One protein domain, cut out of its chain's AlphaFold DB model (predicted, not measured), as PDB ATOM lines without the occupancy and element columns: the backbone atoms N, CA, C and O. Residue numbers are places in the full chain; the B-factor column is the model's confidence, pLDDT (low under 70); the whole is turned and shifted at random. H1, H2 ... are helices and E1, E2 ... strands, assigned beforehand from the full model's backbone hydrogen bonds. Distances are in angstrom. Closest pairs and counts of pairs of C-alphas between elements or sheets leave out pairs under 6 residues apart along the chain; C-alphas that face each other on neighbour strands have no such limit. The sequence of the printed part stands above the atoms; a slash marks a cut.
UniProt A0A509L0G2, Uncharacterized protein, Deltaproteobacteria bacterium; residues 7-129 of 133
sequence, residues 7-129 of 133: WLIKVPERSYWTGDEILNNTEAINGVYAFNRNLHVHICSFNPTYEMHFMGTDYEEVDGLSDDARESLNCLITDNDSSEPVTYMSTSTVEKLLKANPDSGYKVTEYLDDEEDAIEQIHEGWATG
ATOM      1  N   TRP A   7     190.179 132.522 172.294       89.25
ATOM      2  CA  TRP A   7     190.993 131.781 171.356       89.25
ATOM      3  C   TRP A   7     191.938 132.737 170.648       89.25
ATOM      4  O   TRP A   7     191.527 133.816 170.227       89.25
ATOM      5  N   LEU A   8     193.182 132.305 170.489       90.31
ATOM      6  CA  LEU A   8     194.137 132.876 169.555       90.31
ATOM      7  C   LEU A   8     194.028 132.133 168.229       90.31
ATOM      8  O   LEU A   8     193.901 130.907 168.215       90.31
ATOM      9  N   ILE A   9     194.087 132.856 167.117       91.56
ATOM     10  CA  ILE A   9     194.173 132.268 165.783       91.56
ATOM     11  C   ILE A   9     195.235 132.963 164.938       91.56
ATOM     12  O   ILE A   9     195.305 134.191 164.908       91.56
ATOM     13  N   LYS A  10     196.032 132.167 164.222       92.12
ATOM     14  CA  LYS A  10     196.952 132.625 163.180       92.12
ATOM     15  C   LYS A  10     196.216 132.674 161.844       92.12
ATOM     16  O   LYS A  10     195.708 131.657 161.363       92.12
ATOM     17  N   VAL A  11     196.141 133.855 161.248       91.31
ATOM     18  CA  VAL A  11     195.525 134.085 159.940       91.31
ATOM     19  C   VAL A  11     196.645 134.299 158.924       91.31
ATOM     20  O   VAL A  11     197.440 135.213 159.114       91.31
ATOM     21  N   PRO A  12     196.733 133.497 157.848       90.81
ATOM     22  CA  PRO A  12     197.753 133.696 156.826       90.81
ATOM     23  C   PRO A  12     197.577 135.045 156.130       90.81
ATOM     24  O   PRO A  12     196.558 135.289 155.482       90.81
ATOM     25  N   GLU A  13     198.594 135.894 156.225       91.00
ATOM     26  CA  GLU A  13     198.536 137.272 155.733       91.00
ATOM     27  C   GLU A  13     199.630 137.622 154.745       91.00
ATOM     28  O   GLU A  13     199.590 138.688 154.145       91.00
ATOM     29  N   ARG A  14     200.559 136.702 154.483       89.38
ATOM     30  CA  ARG A  14     201.654 136.871 153.522       89.38
ATOM     31  C   ARG A  14     201.260 137.537 152.193       89.38
ATOM     32  O   ARG A  14     202.055 138.285 151.640       89.38
ATOM     33  N   SER A  15     200.050 137.300 151.673       88.50
ATOM     34  CA  SER A  15     199.560 137.930 150.434       88.50
ATOM     35  C   SER A  15     199.290 139.437 150.528       88.50
ATOM     36  O   SER A  15     199.167 140.089 149.493       88.50
ATOM     37  N   TYR A  16     199.139 139.972 151.738       86.00
ATOM     38  CA  TYR A  16     198.918 141.392 152.019       86.00
ATOM     39  C   TYR A  16     200.226 142.152 152.253       86.00
ATOM     40  O   TYR A  16     200.241 143.377 152.164       86.00
ATOM     41  N   TRP A  17     201.325 141.437 152.495       87.94
ATOM     42  CA  TRP A  17     202.644 142.029 152.664       87.94
ATOM     43  C   TRP A  17     203.271 142.355 151.313       87.94
ATOM     44  O   TRP A  17     203.281 141.547 150.382       87.94
ATOM     45  N   THR A  18     203.826 143.559 151.212       83.56
ATOM     46  CA  THR A  18     204.541 144.030 150.026       83.56
ATOM     47  C   THR A  18     205.962 144.399 150.417       83.56
ATOM     48  O   THR A  18     206.158 145.198 151.324       83.56
ATOM     49  N   GLY A  19     206.951 143.842 149.728       86.00
ATOM     50  CA  GLY A  19     208.358 144.120 149.991       86.00
ATOM     51  C   GLY A  19     209.194 142.889 149.701       86.00
ATOM     52  O   GLY A  19     209.071 141.884 150.396       86.00
ATOM     53  N   ASP A  20     210.040 142.967 148.674       88.06
ATOM     54  CA  ASP A  20     210.866 141.834 148.250       88.06
ATOM     55  C   ASP A  20     211.750 141.330 149.395       88.06
ATOM     56  O   ASP A  20     211.967 140.134 149.524       88.06
ATOM     57  N   GLU A  21     212.221 142.219 150.265       88.00
ATOM     58  CA  GLU A  21     213.030 141.846 151.423       88.00
ATOM     59  C   GLU A  21     212.241 141.035 152.458       88.00
ATOM     60  O   GLU A  21     212.725 140.007 152.916       88.00
ATOM     61  N   ILE A  22     211.003 141.419 152.772       88.94
ATOM     62  CA  ILE A  22     210.156 140.665 153.704       88.94
ATOM     63  C   ILE A  22     209.771 139.321 153.077       88.94
ATOM     64  O   ILE A  22     209.926 138.269 153.696       88.94
ATOM     65  N   LEU A  23     209.318 139.337 151.821       91.38
ATOM     66  CA  LEU A  23     208.837 138.138 151.138       91.38
ATOM     67  C   LEU A  23     209.965 137.138 150.842       91.38
ATOM     68  O   LEU A  23     209.740 135.937 150.949       91.38
ATOM     69  N   ASN A  24     211.175 137.584 150.511       92.19
ATOM     70  CA  ASN A  24     212.289 136.669 150.236       92.19
ATOM     71  C   ASN A  24     212.891 136.048 151.505       92.19
ATOM     72  O   ASN A  24     213.565 135.027 151.396       92.19
ATOM     73  N   ASN A  25     212.660 136.649 152.676       92.69
ATOM     74  CA  ASN A  25     213.245 136.209 153.945       92.69
ATOM     75  C   ASN A  25     212.241 135.537 154.896       92.69
ATOM     76  O   ASN A  25     212.621 135.114 155.984       92.69
ATOM     77  N   THR A  26     210.980 135.396 154.488       92.75
ATOM     78  CA  THR A  26     209.950 134.689 155.261       92.75
ATOM     79  C   THR A  26     209.316 133.578 154.436       92.75
ATOM     80  O   THR A  26     209.053 133.754 153.243       92.75
ATOM     81  N   GLU A  27     209.028 132.445 155.067       91.88
ATOM     82  CA  GLU A  27     208.251 131.341 154.496       91.88
ATOM     83  C   GLU A  27     206.751 131.573 154.702       91.88
ATOM     84  O   GLU A  27     205.953 131.449 153.766       91.88
ATOM     85  N   ALA A  28     206.379 132.022 155.901       91.44
ATOM     86  CA  ALA A  28     205.016 132.353 156.292       91.44
ATOM     87  C   ALA A  28     204.971 133.690 157.040       91.44
ATOM     88  O   ALA A  28     205.916 134.064 157.727       91.44
ATOM     89  N   ILE A  29     203.855 134.406 156.895       92.19
ATOM     90  CA  ILE A  29     203.536 135.600 157.686       92.19
ATOM     91  C   ILE A  29     202.067 135.487 158.069       92.19
ATOM     92  O   ILE A  29     201.216 135.290 157.191       92.19
ATOM     93  N   ASN A  30     201.789 135.586 159.362       92.44
ATOM     94  CA  ASN A  30     200.478 135.405 159.949       92.44
ATOM     95  C   ASN A  30     200.137 136.579 160.866       92.44
ATOM     96  O   ASN A  30     200.913 136.918 161.755       92.44
ATOM     97  N   GLY A  31     198.937 137.128 160.712       92.38
ATOM     98  CA  GLY A  31     198.350 137.983 161.734       92.38
ATOM     99  C   GLY A  31     197.815 137.115 162.870       92.38
ATOM    100  O   GLY A  31     197.111 136.126 162.625       92.38
ATOM    101  N   VAL A  32     198.159 137.447 164.111       92.62
ATOM    102  CA  VAL A  32     197.672 136.739 165.298       92.62
ATOM    103  C   VAL A  32     196.530 137.524 165.912       92.62
ATOM    104  O   VAL A  32     196.663 138.708 166.211       92.62
ATOM    105  N   TYR A  33     195.397 136.854 166.108       92.75
ATOM    106  CA  TYR A  33     194.179 137.488 166.595       92.75
ATOM    107  C   TYR A  33     193.583 136.754 167.790       92.75
ATOM    108  O   TYR A  33     193.432 135.534 167.742       92.75
ATOM    109  N   ALA A  34     193.165 137.497 168.812       91.75
ATOM    110  CA  ALA A  34     192.371 136.989 169.924       91.75
ATOM    111  C   ALA A  34     190.879 137.258 169.699       91.75
ATOM    112  O   ALA A  34     190.492 138.339 169.254       91.75
ATOM    113  N   PHE A  35     190.023 136.298 170.031       90.25
ATOM    114  CA  PHE A  35     188.571 136.475 169.993       90.25
ATOM    115  C   PHE A  35     187.883 135.592 171.030       90.25
ATOM    116  O   PHE A  35     188.381 134.525 171.381       90.25
ATOM    117  N   ASN A  36     186.712 136.014 171.505       88.00
ATOM    118  CA  ASN A  36     185.882 135.199 172.388       88.00
ATOM    119  C   ASN A  36     184.886 134.383 171.557       88.00
ATOM    120  O   ASN A  36     184.019 134.934 170.879       88.00
ATOM    121  N   ARG A  37     184.975 133.055 171.626       84.50
ATOM    122  CA  ARG A  37     184.155 132.152 170.815       84.50
ATOM    123  C   ARG A  37     182.673 132.165 171.202       84.50
ATOM    124  O   ARG A  37     181.835 131.858 170.350       84.50
ATOM    125  N   ASN A  38     182.355 132.536 172.444       81.94
ATOM    126  CA  ASN A  38     180.983 132.654 172.944       81.94
ATOM    127  C   ASN A  38     180.328 133.995 172.578       81.94
ATOM    128  O   ASN A  38     179.102 134.111 172.639       81.94
ATOM    129  N   LEU A  39     181.120 135.006 172.205       76.00
ATOM    130  CA  LEU A  39     180.627 136.333 171.850       76.00
ATOM    131  C   LEU A  39     180.627 136.500 170.331       76.00
ATOM    132  O   LEU A  39     181.665 136.576 169.682       76.00
ATOM    133  N   HIS A  40     179.432 136.586 169.754       71.19
ATOM    134  CA  HIS A  40     179.249 136.963 168.356       71.19
ATOM    135  C   HIS A  40     178.683 138.382 168.309       71.19
ATOM    136  O   HIS A  40     177.578 138.620 168.804       71.19
ATOM    137  N   VAL A  41     179.420 139.320 167.713       67.31
ATOM    138  CA  VAL A  41     179.028 140.736 167.635       67.31
ATOM    139  C   VAL A  41     178.434 141.020 166.256       67.31
ATOM    140  O   VAL A  41     178.946 140.558 165.235       67.31
ATOM    141  N   HIS A  42     177.330 141.772 166.219       63.12
ATOM    142  CA  HIS A  42     176.637 142.153 164.986       63.12
ATOM    143  C   HIS A  42     176.149 143.592 165.042       63.12
ATOM    144  O   HIS A  42     175.259 143.906 165.830       63.12
ATOM    145  N   ILE A  43     176.659 144.445 164.153       56.69
ATOM    146  CA  ILE A  43     176.033 145.747 163.873       56.69
ATOM    147  C   ILE A  43     175.748 145.937 162.364       56.69
ATOM    148  O   ILE A  43     174.859 146.712 162.019       56.69
ATOM    149  N   CYS A  44     176.390 145.184 161.447       57.88
ATOM    150  CA  CYS A  44     176.369 145.514 160.004       57.88
ATOM    151  C   CYS A  44     176.232 144.341 158.994       57.88
ATOM    152  O   CYS A  44     176.367 144.578 157.795       57.88
ATOM    153  N   SER A  45     176.001 143.085 159.401       57.16
ATOM    154  CA  SER A  45     176.044 141.903 158.504       57.16
ATOM    155  C   SER A  45     174.810 140.996 158.684       57.16
ATOM    156  O   SER A  45     174.102 141.096 159.676       57.16
ATOM    157  N   PHE A  46     174.534 140.078 157.747       73.12
ATOM    158  CA  PHE A  46     173.541 138.999 157.943       73.12
ATOM    159  C   PHE A  46     174.160 137.701 158.503       73.12
ATOM    160  O   PHE A  46     173.430 136.797 158.900       73.12
ATOM    161  N   ASN A  47     175.496 137.604 158.556       80.25
ATOM    162  CA  ASN A  47     176.242 136.427 159.021       80.25
ATOM    163  C   ASN A  47     177.012 136.735 160.312       80.25
ATOM    164  O   ASN A  47     177.688 137.764 160.337       80.25
ATOM    165  N   PRO A  48     176.945 135.880 161.354       86.25
ATOM    166  CA  PRO A  48     177.627 136.113 162.629       86.25
ATOM    167  C   PRO A  48     179.131 136.307 162.439       86.25
ATOM    168  O   PRO A  48     179.782 135.539 161.717       86.25
ATOM    169  N   THR A  49     179.652 137.345 163.087       90.00
ATOM    170  CA  THR A  49     181.055 137.763 163.063       90.00
ATOM    171  C   THR A  49     181.640 137.747 164.467       90.00
ATOM    172  O   THR A  49     180.953 138.073 165.436       90.00
ATOM    173  N   TYR A  50     182.903 137.355 164.561       90.19
ATOM    174  CA  TYR A  50     183.721 137.559 165.747       90.19
ATOM    175  C   TYR A  50     184.390 138.931 165.673       90.19
ATOM    176  O   TYR A  50     184.780 139.370 164.586       90.19
ATOM    177  N   GLU A  51     184.493 139.585 166.824       89.88
ATOM    178  CA  GLU A  51     185.382 140.724 167.035       89.88
ATOM    179  C   GLU A  51     186.783 140.163 167.307       89.88
ATOM    180  O   GLU A  51     186.985 139.435 168.279       89.88
ATOM    181  N   MET A  52     187.707 140.399 166.378       90.62
ATOM    182  CA  MET A  52     189.059 139.845 166.385       90.62
ATOM    183  C   MET A  52     190.030 140.954 166.777       90.62
ATOM    184  O   MET A  52     190.183 141.926 166.038       90.62
ATOM    185  N   HIS A  53     190.697 140.806 167.914       91.88
ATOM    186  CA  HIS A  53     191.681 141.762 168.408       91.88
ATOM    187  C   HIS A  53     193.067 141.364 167.927       91.88
ATOM    188  O   HIS A  53     193.477 140.221 168.119       91.88
ATOM    189  N   PHE A  54     193.778 142.286 167.291       92.62
ATOM    190  CA  PHE A  54     195.113 142.028 166.773       92.62
ATOM    191  C   PHE A  54     196.144 141.972 167.905       92.62
ATOM    192  O   PHE A  54     196.225 142.894 168.712       92.62
ATOM    193  N   MET A  55     196.907 140.882 167.962       91.12
ATOM    194  CA  MET A  55     197.937 140.630 168.978       91.12
ATOM    195  C   MET A  55     199.350 140.900 168.453       91.12
ATOM    196  O   MET A  55     200.269 141.127 169.237       91.12
ATOM    197  N   GLY A  56     199.537 140.852 167.134       90.94
ATOM    198  CA  GLY A  56     200.825 141.048 166.481       90.94
ATOM    199  C   GLY A  56     200.995 140.163 165.251       90.94
ATOM    200  O   GLY A  56     200.186 139.272 164.980       90.94
ATOM    201  N   THR A  57     202.078 140.405 164.520       91.94
ATOM    202  CA  THR A  57     202.487 139.570 163.390       91.94
ATOM    203  C   THR A  57     203.443 138.476 163.854       91.94
ATOM    204  O   THR A  57     204.455 138.746 164.497       91.94
ATOM    205  N   ASP A  58     203.131 137.237 163.489       91.00
ATOM    206  CA  ASP A  58     203.986 136.065 163.642       91.00
ATOM    207  C   ASP A  58     204.495 135.620 162.269       91.00
ATOM    208  O   ASP A  58     203.742 135.612 161.292       91.00
ATOM    209  N   TYR A  59     205.763 135.243 162.161       91.81
ATOM    210  CA  TYR A  59     206.359 134.882 160.877       91.81
ATOM    211  C   TYR A  59     207.377 133.757 161.013       91.81
ATOM    212  O   TYR A  59     208.070 133.620 162.016       91.81
ATOM    213  N   GLU A  60     207.472 132.957 159.955       91.56
ATOM    214  CA  GLU A  60     208.491 131.922 159.815       91.56
ATOM    215  C   GLU A  60     209.589 132.460 158.904       91.56
ATOM    216  O   GLU A  60     209.327 132.880 157.775       91.56
ATOM    217  N   GLU A  61     210.815 132.482 159.408       91.94
ATOM    218  CA  GLU A  61     212.009 132.890 158.674       91.94
ATOM    219  C   GLU A  61     212.464 131.802 157.694       91.94
ATOM    220  O   GLU A  61     212.294 130.613 157.956       91.94
ATOM    221  N   VAL A  62     213.116 132.190 156.594       91.56
ATOM    222  CA  VAL A  62     213.815 131.215 155.737       91.56
ATOM    223  C   VAL A  62     215.063 130.655 156.426       91.56
ATOM    224  O   VAL A  62     215.801 131.365 157.119       91.56
ATOM    225  N   ASP A  63     215.354 129.380 156.176       90.38
ATOM    226  CA  ASP A  63     216.534 128.719 156.734       90.38
ATOM    227  C   ASP A  63     217.852 129.417 156.344       90.38
ATOM    228  O   ASP A  63     218.126 129.712 155.179       90.38
ATOM    229  N   GLY A  64     218.733 129.609 157.334       87.94
ATOM    230  CA  GLY A  64     220.097 130.109 157.123       87.94
ATOM    231  C   GLY A  64     220.270 131.631 157.178       87.94
ATOM    232  O   GLY A  64     221.358 132.116 156.858       87.94
ATOM    233  N   LEU A  65     219.252 132.377 157.615       89.62
ATOM    234  CA  LEU A  65     219.391 133.796 157.952       89.62
ATOM    235  C   LEU A  65     220.425 134.018 159.068       89.62
ATOM    236  O   LEU A  65     220.469 133.296 160.067       89.62
ATOM    237  N   SER A  66     221.274 135.031 158.888       91.69
ATOM    238  CA  SER A  66     222.184 135.514 159.931       91.69
ATOM    239  C   SER A  66     221.431 136.318 160.984       91.69
ATOM    240  O   SER A  66     220.461 136.986 160.642       91.69
ATOM    241  N   ASP A  67     221.939 136.367 162.216       91.31
ATOM    242  CA  ASP A  67     221.298 137.101 163.319       91.31
ATOM    243  C   ASP A  67     221.043 138.586 162.991       91.31
ATOM    244  O   ASP A  67     219.935 139.068 163.204       91.31
ATOM    245  N   ASP A  68     221.990 139.277 162.346       90.25
ATOM    246  CA  ASP A  68     221.806 140.673 161.903       90.25
ATOM    247  C   ASP A  68     220.643 140.830 160.901       90.25
ATOM    248  O   ASP A  68     219.935 141.839 160.879       90.25
ATOM    249  N   ALA A  69     220.440 139.822 160.048       88.50
ATOM    250  CA  ALA A  69     219.374 139.817 159.052       88.50
ATOM    251  C   ALA A  69     218.021 139.483 159.689       88.50
ATOM    252  O   ALA A  69     217.013 140.049 159.277       88.50
ATOM    253  N   ARG A  70     218.006 138.632 160.724       89.38
ATOM    254  CA  ARG A  70     216.816 138.372 161.547       89.38
ATOM    255  C   ARG A  70     216.362 139.623 162.277       89.38
ATOM    256  O   ARG A  70     215.194 139.980 162.206       89.38
ATOM    257  N   GLU A  71     217.288 140.323 162.928       91.12
ATOM    258  CA  GLU A  71     216.973 141.570 163.630       91.12
ATOM    259  C   GLU A  71     216.442 142.628 162.655       91.12
ATOM    260  O   GLU A  71     215.407 143.242 162.908       91.12
ATOM    261  N   SER A  72     217.086 142.770 161.492       91.12
ATOM    262  CA  SER A  72     216.630 143.684 160.438       91.12
ATOM    263  C   SER A  72     215.237 143.317 159.915       91.12
ATOM    264  O   SER A  72     214.386 144.195 159.774       91.12
ATOM    265  N   LEU A  73     214.977 142.028 159.667       91.69
ATOM    266  CA  LEU A  73     213.669 141.530 159.244       91.69
ATOM    267  C   LEU A  73     212.598 141.798 160.306       91.69
ATOM    268  O   LEU A  73     211.510 142.260 159.969       91.69
ATOM    269  N   ASN A  74     212.918 141.571 161.581       90.25
ATOM    270  CA  ASN A  74     212.007 141.827 162.686       90.25
ATOM    271  C   ASN A  74     211.629 143.310 162.781       90.25
ATOM    272  O   ASN A  74     210.450 143.638 162.916       90.25
ATOM    273  N   CYS A  75     212.611 144.210 162.658       90.94
ATOM    274  CA  CYS A  75     212.356 145.649 162.587       90.94
ATOM    275  C   CYS A  75     211.480 145.999 161.381       90.94
ATOM    276  O   CYS A  75     210.496 146.711 161.537       90.94
ATOM    277  N   LEU A  76     211.779 145.454 160.197       91.50
ATOM    278  CA  LEU A  76     211.000 145.712 158.984       91.50
ATOM    279  C   LEU A  76     209.544 145.272 159.116       91.50
ATOM    280  O   LEU A  76     208.654 146.025 158.728       91.50
ATOM    281  N   ILE A  77     209.296 144.075 159.644       89.94
ATOM    282  CA  ILE A  77     207.938 143.573 159.858       89.94
ATOM    283  C   ILE A  77     207.227 144.456 160.882       89.94
ATOM    284  O   ILE A  77     206.153 144.963 160.587       89.94
ATOM    285  N   THR A  78     207.857 144.741 162.023       86.94
ATOM    286  CA  THR A  78     207.254 145.574 163.078       86.94
ATOM    287  C   THR A  78     206.935 146.993 162.593       86.94
ATOM    288  O   THR A  78     205.865 147.518 162.883       86.94
ATOM    289  N   ASP A  79     207.828 147.612 161.816       88.31
ATOM    290  CA  ASP A  79     207.668 148.984 161.319       88.31
ATOM    291  C   ASP A  79     206.619 149.102 160.199       88.31
ATOM    292  O   ASP A  79     206.085 150.188 159.962       88.31
ATOM    293  N   ASN A  80     206.349 148.008 159.477       84.44
ATOM    294  CA  ASN A  80     205.402 147.982 158.356       84.44
ATOM    295  C   ASN A  80     204.078 147.281 158.691       84.44
ATOM    296  O   ASN A  80     203.185 147.236 157.839       84.44
ATOM    297  N   ASP A  81     203.925 146.768 159.911       83.44
ATOM    298  CA  ASP A  81     202.669 146.201 160.377       83.44
ATOM    299  C   ASP A  81     201.634 147.319 160.554       83.44
ATOM    300  O   ASP A  81     201.729 148.181 161.428       83.44
ATOM    301  N   SER A  82     200.654 147.333 159.654       80.06
ATOM    302  CA  SER A  82     199.574 148.327 159.614       80.06
ATOM    303  C   SER A  82     198.218 147.700 159.923       80.06
ATOM    304  O   SER A  82     197.175 148.231 159.539       80.06
ATOM    305  N   SER A  83     198.238 146.555 160.607       84.62
ATOM    306  CA  SER A  83     197.042 145.827 161.002       84.62
ATOM    307  C   SER A  83     196.149 146.672 161.908       84.62
ATOM    308  O   SER A  83     196.602 147.344 162.835       84.62
ATOM    309  N   GLU A  84     194.846 146.630 161.639       84.44
ATOM    310  CA  GLU A  84     193.858 147.310 162.473       84.44
ATOM    311  C   GLU A  84     193.781 146.633 163.855       84.44
ATOM    312  O   GLU A  84     193.723 145.401 163.914       84.44
ATOM    313  N   PRO A  85     193.689 147.395 164.966       86.81
ATOM    314  CA  PRO A  85     193.609 146.823 166.313       86.81
ATOM    315  C   PRO A  85     192.434 145.857 166.501       86.81
ATOM    316  O   PRO A  85     192.512 144.918 167.291       86.81
ATOM    317  N   VAL A  86     191.336 146.097 165.776       88.94
ATOM    318  CA  VAL A  86     190.146 145.249 165.769       88.94
ATOM    319  C   VAL A  86     189.681 145.037 164.335       88.94
ATOM    320  O   VAL A  86     189.429 145.993 163.602       88.94
ATOM    321  N   THR A  87     189.494 143.777 163.953       89.38
ATOM    322  CA  THR A  87     188.870 143.392 162.686       89.38
ATOM    323  C   THR A  87     187.676 142.474 162.926       89.38
ATOM    324  O   THR A  87     187.587 141.790 163.942       89.38
ATOM    325  N   TYR A  88     186.727 142.449 161.994       89.19
ATOM    326  CA  TYR A  88     185.533 141.611 162.106       89.19
ATOM    327  C   TYR A  88     185.589 140.490 161.079       89.19
ATOM    328  O   TYR A  88     185.541 140.733 159.871       89.19
ATOM    329  N   MET A  89     185.634 139.247 161.555       89.62
ATOM    330  CA  MET A  89     185.715 138.071 160.691       89.62
ATOM    331  C   MET A  89     184.477 137.194 160.849       89.62
ATOM    332  O   MET A  89     183.986 136.967 161.953       89.62
ATOM    333  N   SER A  90     183.938 136.676 159.739       90.56
ATOM    334  CA  SER A  90     182.805 135.748 159.806       90.56
ATOM    335  C   SER A  90     183.181 134.505 160.609       90.56
ATOM    336  O   SER A  90     184.197 133.870 160.331       90.56
ATOM    337  N   THR A  91     182.302 134.106 161.527       89.19
ATOM    338  CA  THR A  91     182.385 132.834 162.269       89.19
ATOM    339  C   THR A  91     182.674 131.654 161.346       89.19
ATOM    340  O   THR A  91     183.580 130.873 161.598       89.19
ATOM    341  N   SER A  92     181.982 131.580 160.205       88.88
ATOM    342  CA  SER A  92     182.178 130.517 159.216       88.88
ATOM    343  C   SER A  92     183.572 130.509 158.581       88.88
ATOM    344  O   SER A  92     184.050 129.451 158.174       88.88
ATOM    345  N   THR A  93     184.224 131.668 158.470       90.44
ATOM    346  CA  THR A  93     185.608 131.777 157.990       90.44
ATOM    347  C   THR A  93     186.563 131.270 159.061       90.44
ATOM    348  O   THR A  93     187.385 130.405 158.768       90.44
ATOM    349  N   VAL A  94     186.399 131.736 160.301       89.19
ATOM    350  CA  VAL A  94     187.218 131.314 161.447       89.19
ATOM    351  C   VAL A  94     187.117 129.803 161.668       89.19
ATOM    352  O   VAL A  94     188.130 129.116 161.737       89.19
ATOM    353  N   GLU A  95     185.910 129.237 161.663       88.12
ATOM    354  CA  GLU A  95     185.710 127.791 161.815       88.12
ATOM    355  C   GLU A  95     186.347 126.972 160.686       88.12
ATOM    356  O   GLU A  95     186.863 125.879 160.924       88.12
ATOM    357  N   LYS A  96     186.329 127.481 159.447       89.38
ATOM    358  CA  LYS A  96     187.009 126.825 158.322       89.38
ATOM    359  C   LYS A  96     188.522 126.859 158.485       89.38
ATOM    360  O   LYS A  96     189.148 125.848 158.188       89.38
ATOM    361  N   LEU A  97     189.082 127.976 158.948       87.81
ATOM    362  CA  LEU A  97     190.513 128.100 159.227       87.81
ATOM    363  C   LEU A  97     190.935 127.115 160.315       87.81
ATOM    364  O   LEU A  97     191.801 126.286 160.063       87.81
ATOM    365  N   LEU A  98     190.236 127.106 161.453       85.56
ATOM    366  CA  LEU A  98     190.489 126.168 162.553       85.56
ATOM    367  C   LEU A  98     190.361 124.702 162.119       85.56
ATOM    368  O   LEU A  98     191.087 123.834 162.590       85.56
ATOM    369  N   LYS A  99     189.427 124.395 161.214       85.94
ATOM    370  CA  LYS A  99     189.263 123.035 160.692       85.94
ATOM    371  C   LYS A  99     190.363 122.644 159.705       85.94
ATOM    372  O   LYS A  99     190.729 121.471 159.653       85.94
ATOM    373  N   ALA A 100     190.811 123.581 158.873       84.31
ATOM    374  CA  ALA A 100     191.856 123.342 157.885       84.31
ATOM    375  C   ALA A 100     193.228 123.211 158.554       84.31
ATOM    376  O   ALA A 100     193.981 122.309 158.199       84.31
ATOM    377  N   ASN A 101     193.488 124.055 159.553       79.00
ATOM    378  CA  ASN A 101     194.728 124.108 160.311       79.00
ATOM    379  C   ASN A 101     194.394 124.118 161.813       79.00
ATOM    380  O   ASN A 101     194.273 125.189 162.412       79.00
ATOM    381  N   PRO A 102     194.220 122.938 162.433       74.56
ATOM    382  CA  PRO A 102     193.943 122.836 163.867       74.56
ATOM    383  C   PRO A 102     195.025 123.502 164.719       74.56
ATOM    384  O   PRO A 102     194.707 124.109 165.735       74.56
ATOM    385  N   ASP A 103     196.272 123.454 164.248       73.38
ATOM    386  CA  ASP A 103     197.430 124.067 164.901       73.38
ATOM    387  C   ASP A 103     197.462 125.593 164.741       73.38
ATOM    388  O   ASP A 103     198.284 126.259 165.341       73.38
ATOM    389  N   SER A 104     196.583 126.196 163.935       74.50
ATOM    390  CA  SER A 104     196.498 127.657 163.845       74.50
ATOM    391  C   SER A 104     195.648 128.266 164.954       74.50
ATOM    392  O   SER A 104     195.580 129.487 165.012       74.50
ATOM    393  N   GLY A 105     194.974 127.465 165.786       79.50
ATOM    394  CA  GLY A 105     194.045 127.945 166.801       79.50
ATOM    395  C   GLY A 105     194.318 127.387 168.187       79.50
ATOM    396  O   GLY A 105     194.342 126.175 168.377       79.50
ATOM    397  N   TYR A 106     194.410 128.272 169.172       83.56
ATOM    398  CA  TYR A 106     194.762 127.912 170.540       83.56
ATOM    399  C   TYR A 106     193.750 128.503 171.503       83.56
ATOM    400  O   TYR A 106     193.508 129.709 171.497       83.56
ATOM    401  N   LYS A 107     193.154 127.662 172.348       84.62
ATOM    402  CA  LYS A 107     192.334 128.155 173.453       84.62
ATOM    403  C   LYS A 107     193.258 128.752 174.511       84.62
ATOM    404  O   LYS A 107     194.170 128.069 174.970       84.62
ATOM    405  N   VAL A 108     192.990 129.984 174.926       81.56
ATOM    406  CA  VAL A 108     193.677 130.594 176.067       81.56
ATOM    407  C   VAL A 108     193.206 129.869 177.326       81.56
ATOM    408  O   VAL A 108     192.022 129.887 177.660       81.56
ATOM    409  N   THR A 109     194.117 129.154 177.986       72.06
ATOM    410  CA  THR A 109     193.819 128.381 179.207       72.06
ATOM    411  C   THR A 109     194.274 129.070 180.487       72.06
ATOM    412  O   THR A 109     194.051 128.540 181.574       72.06
ATOM    413  N   GLU A 110     194.960 130.204 180.366       69.81
ATOM    414  CA  GLU A 110     195.405 130.978 181.516       69.81
ATOM    415  C   GLU A 110     194.219 131.638 182.218       69.81
ATOM    416  O   GLU A 110     193.191 131.943 181.609       69.81
ATOM    417  N   TYR A 111     194.351 131.807 183.532       63.84
ATOM    418  CA  TYR A 111     193.344 132.497 184.320       63.84
ATOM    419  C   TYR A 111     193.377 133.980 183.964       63.84
ATOM    420  O   TYR A 111     194.381 134.640 184.204       63.84
ATOM    421  N   LEU A 112     192.276 134.475 183.405       68.75
ATOM    422  CA  LEU A 112     192.066 135.898 183.180       68.75
ATOM    423  C   LEU A 112     191.411 136.473 184.434       68.75
ATOM    424  O   LEU A 112     190.349 136.002 184.856       68.75
ATOM    425  N   ASP A 113     192.080 137.441 185.054       64.50
ATOM    426  CA  ASP A 113     191.647 138.011 186.334       64.50
ATOM    427  C   ASP A 113     190.400 138.902 186.182       64.50
ATOM    428  O   ASP A 113     189.611 139.027 187.122       64.50
ATOM    429  N   ASP A 114     190.195 139.465 184.985       68.50
ATOM    430  CA  ASP A 114     189.059 140.311 184.621       68.50
ATOM    431  C   ASP A 114     188.647 140.045 183.162       68.50
ATOM    432  O   ASP A 114     189.495 139.887 182.285       68.50
ATOM    433  N   GLU A 115     187.341 139.979 182.897       67.31
ATOM    434  CA  GLU A 115     186.798 139.873 181.537       67.31
ATOM    435  C   GLU A 115     186.901 141.194 180.770       67.31
ATOM    436  O   GLU A 115     187.034 141.161 179.546       67.31
ATOM    437  N   GLU A 116     186.839 142.338 181.461       69.25
ATOM    438  CA  GLU A 116     186.966 143.657 180.828       69.25
ATOM    439  C   GLU A 116     188.399 143.890 180.317       69.25
ATOM    440  O   GLU A 116     188.570 144.443 179.230       69.25
ATOM    441  N   ASP A 117     189.401 143.338 181.013       78.44
ATOM    442  CA  ASP A 117     190.826 143.456 180.666       78.44
ATOM    443  C   ASP A 117     191.395 142.180 180.011       78.44
ATOM    444  O   ASP A 117     192.592 142.077 179.743       78.44
ATOM    445  N   ALA A 118     190.548 141.187 179.727       82.62
ATOM    446  CA  ALA A 118     190.956 139.886 179.193       82.62
ATOM    447  C   ALA A 118     191.820 140.002 177.927       82.62
ATOM    448  O   ALA A 118     192.837 139.325 177.795       82.62
ATOM    449  N   ILE A 119     191.425 140.870 176.993       85.06
ATOM    450  CA  ILE A 119     192.162 141.093 175.744       85.06
ATOM    451  C   ILE A 119     193.523 141.748 176.003       85.06
ATOM    452  O   ILE A 119     194.490 141.392 175.336       85.06
ATOM    453  N   GLU A 120     193.617 142.661 176.970       84.62
ATOM    454  CA  GLU A 120     194.880 143.307 177.336       84.62
ATOM    455  C   GLU A 120     195.844 142.297 177.965       84.62
ATOM    456  O   GLU A 120     196.994 142.205 177.544       84.62
ATOM    457  N   GLN A 121     195.354 141.440 178.865       84.12
ATOM    458  CA  GLN A 121     196.142 140.349 179.452       84.12
ATOM    459  C   GLN A 121     196.638 139.362 178.383       84.12
ATOM    460  O   GLN A 121     197.791 138.932 178.413       84.12
ATOM    461  N   ILE A 122     195.796 139.034 177.395       85.62
ATOM    462  CA  ILE A 122     196.193 138.188 176.258       85.62
ATOM    463  C   ILE A 122     197.224 138.901 175.368       85.62
ATOM    464  O   ILE A 122     198.156 138.283 174.857       85.62
ATOM    465  N   HIS A 123     197.106 140.209 175.197       85.44
ATOM    466  CA  HIS A 123     198.079 140.971 174.429       85.44
ATOM    467  C   HIS A 123     199.445 141.018 175.141       85.44
ATOM    468  O   HIS A 123     200.481 140.769 174.525       85.44
ATOM    469  N   GLU A 124     199.466 141.274 176.452       83.81
ATOM    470  CA  GLU A 124     200.690 141.268 177.264       83.81
ATOM    471  C   GLU A 124     201.351 139.887 177.312       83.81
ATOM    472  O   GLU A 124     202.567 139.761 177.128       83.81
ATOM    473  N   GLY A 125     200.562 138.832 177.523       83.56
ATOM    474  CA  GLY A 125     201.083 137.470 177.541       83.56
ATOM    475  C   GLY A 125     201.634 137.043 176.177       83.56
ATOM    476  O   GLY A 125     202.643 136.340 176.124       83.56
ATOM    477  N   TRP A 126     201.047 137.517 175.070       84.00
ATOM    478  CA  TRP A 126     201.575 137.280 173.724       84.00
ATOM    479  C   TRP A 126     202.904 138.014 173.521       84.00
ATOM    480  O   TRP A 126     203.906 137.391 173.174       84.00
ATOM    481  N   ALA A 127     202.947 139.311 173.832       82.62
ATOM    482  CA  ALA A 127     204.140 140.144 173.673       82.62
ATOM    483  C   ALA A 127     205.335 139.667 174.520       82.62
ATOM    484  O   ALA A 127     206.490 139.846 174.137       82.62
ATOM    485  N   THR A 128     205.069 139.058 175.677       81.94
ATOM    486  CA  THR A 128     206.105 138.523 176.578       81.94
ATOM    487  C   THR A 128     206.492 137.074 176.281       81.94
ATOM    488  O   THR A 128     207.421 136.560 176.905       81.94
ATOM    489  N   GLY A 129     205.803 136.407 175.347       75.62
ATOM    490  CA  GLY A 129     205.977 134.976 175.082       75.62
ATOM    491  C   GLY A 129     205.529 134.087 176.248       75.62
ATOM    492  O   GLY A 129     206.006 132.962 176.381       75.62
TER     493      GLY A 129
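What this domain is: This is residues 7 to 129 of the 133 residues of an uncharacterized protein of Deltaproteobacteria bacterium (UniProt A0A509L0G2). A strongly twisted sheet of five strands, built round the long hairpin of E2 and E3, has H4 over one face and H3 over the other. At the end of the hairpin away from its link, H1 and H2 pack together, H2 also over E3 on H4's face. The printed part has 123 residues with four named helices and five named strands, in the order E1 H1 E2 E3 H2 E4 H3 E5 H4; the sheet runs E4 E3 E2 E1 E5, all antiparallel, and the class is mixed, helices and strands. The whole is compact, with a radius of gyration of the C-alphas of 15.7 A and spans of 44 by 33 by 25 A.

How they stand to each other: E1, residues 7 to 12, is an inner strand, antiparallel to E2, residues 26 to 36, with N 9 and O 33 2.8 A apart, within hydrogen-bond range. H1, residues 20 to 25, only grazes the sheet with its residues 22 to 25. E2 forms a hairpin with E3, residues 49 to 61; N 34 and O 53 are 2.8 A apart. H2, residues 67 to 80, touches H1 with residues 73 to 77 alone, at a steep tilt of 49 degrees, opposite ways; the closest C-alphas are those of Ile 22 and Leu 73, 6.6 A. H2 lies over E3 at a height over the sheet of 9.3 A. E3 bends by 69 degrees at residue 53, and its pairing is staggered: residues 49 to 53 pair with edge strand E4, residues 86 to 90, where N 52 and O 87 are 2.8 A apart, and residues 53 to 61 with E2. H3, residues 91 to 100, is on the sheet; its closest C-alpha pair with E3 is Thr 91 and Thr 49, 5.2 A. E5, residues 105 to 107, is the other edge strand, antiparallel to E1, with N 8 and O 106 2.8 A apart. H4, residues 118 to 127, lies over E3 and E2 at a height of 9.1 A, along the strands; the C-alphas of Met 55 and His 123, the closest of E3 and H4, are 5.5 A apart. H3 and H4 are on opposite faces, in three layers, helices on both faces of a sheet. In H1, H2, H3 and H4 every O i to N i+4 pair is within hydrogen-bond range.

Where its parts are: E1 begins at C-alpha 7, (190.993, 131.781, 171.356). From first to last C-alpha, E2 is 29.5 A long, E3 31.6 A, H2 19.9 A and H4 14.3 A. H4 ends at C-alpha 127, (204.140, 140.144, 173.673).

The domain as a whole: The C-alphas of Phe 46 and Ser 66, the two farthest apart, are 48.8 A apart. The printed part has no cut; the link from E2 to E3, 12 residues, is long. Mean pLDDT of the printed part is 85.0; residues 41 to 45 and 110 to 116 are under 70.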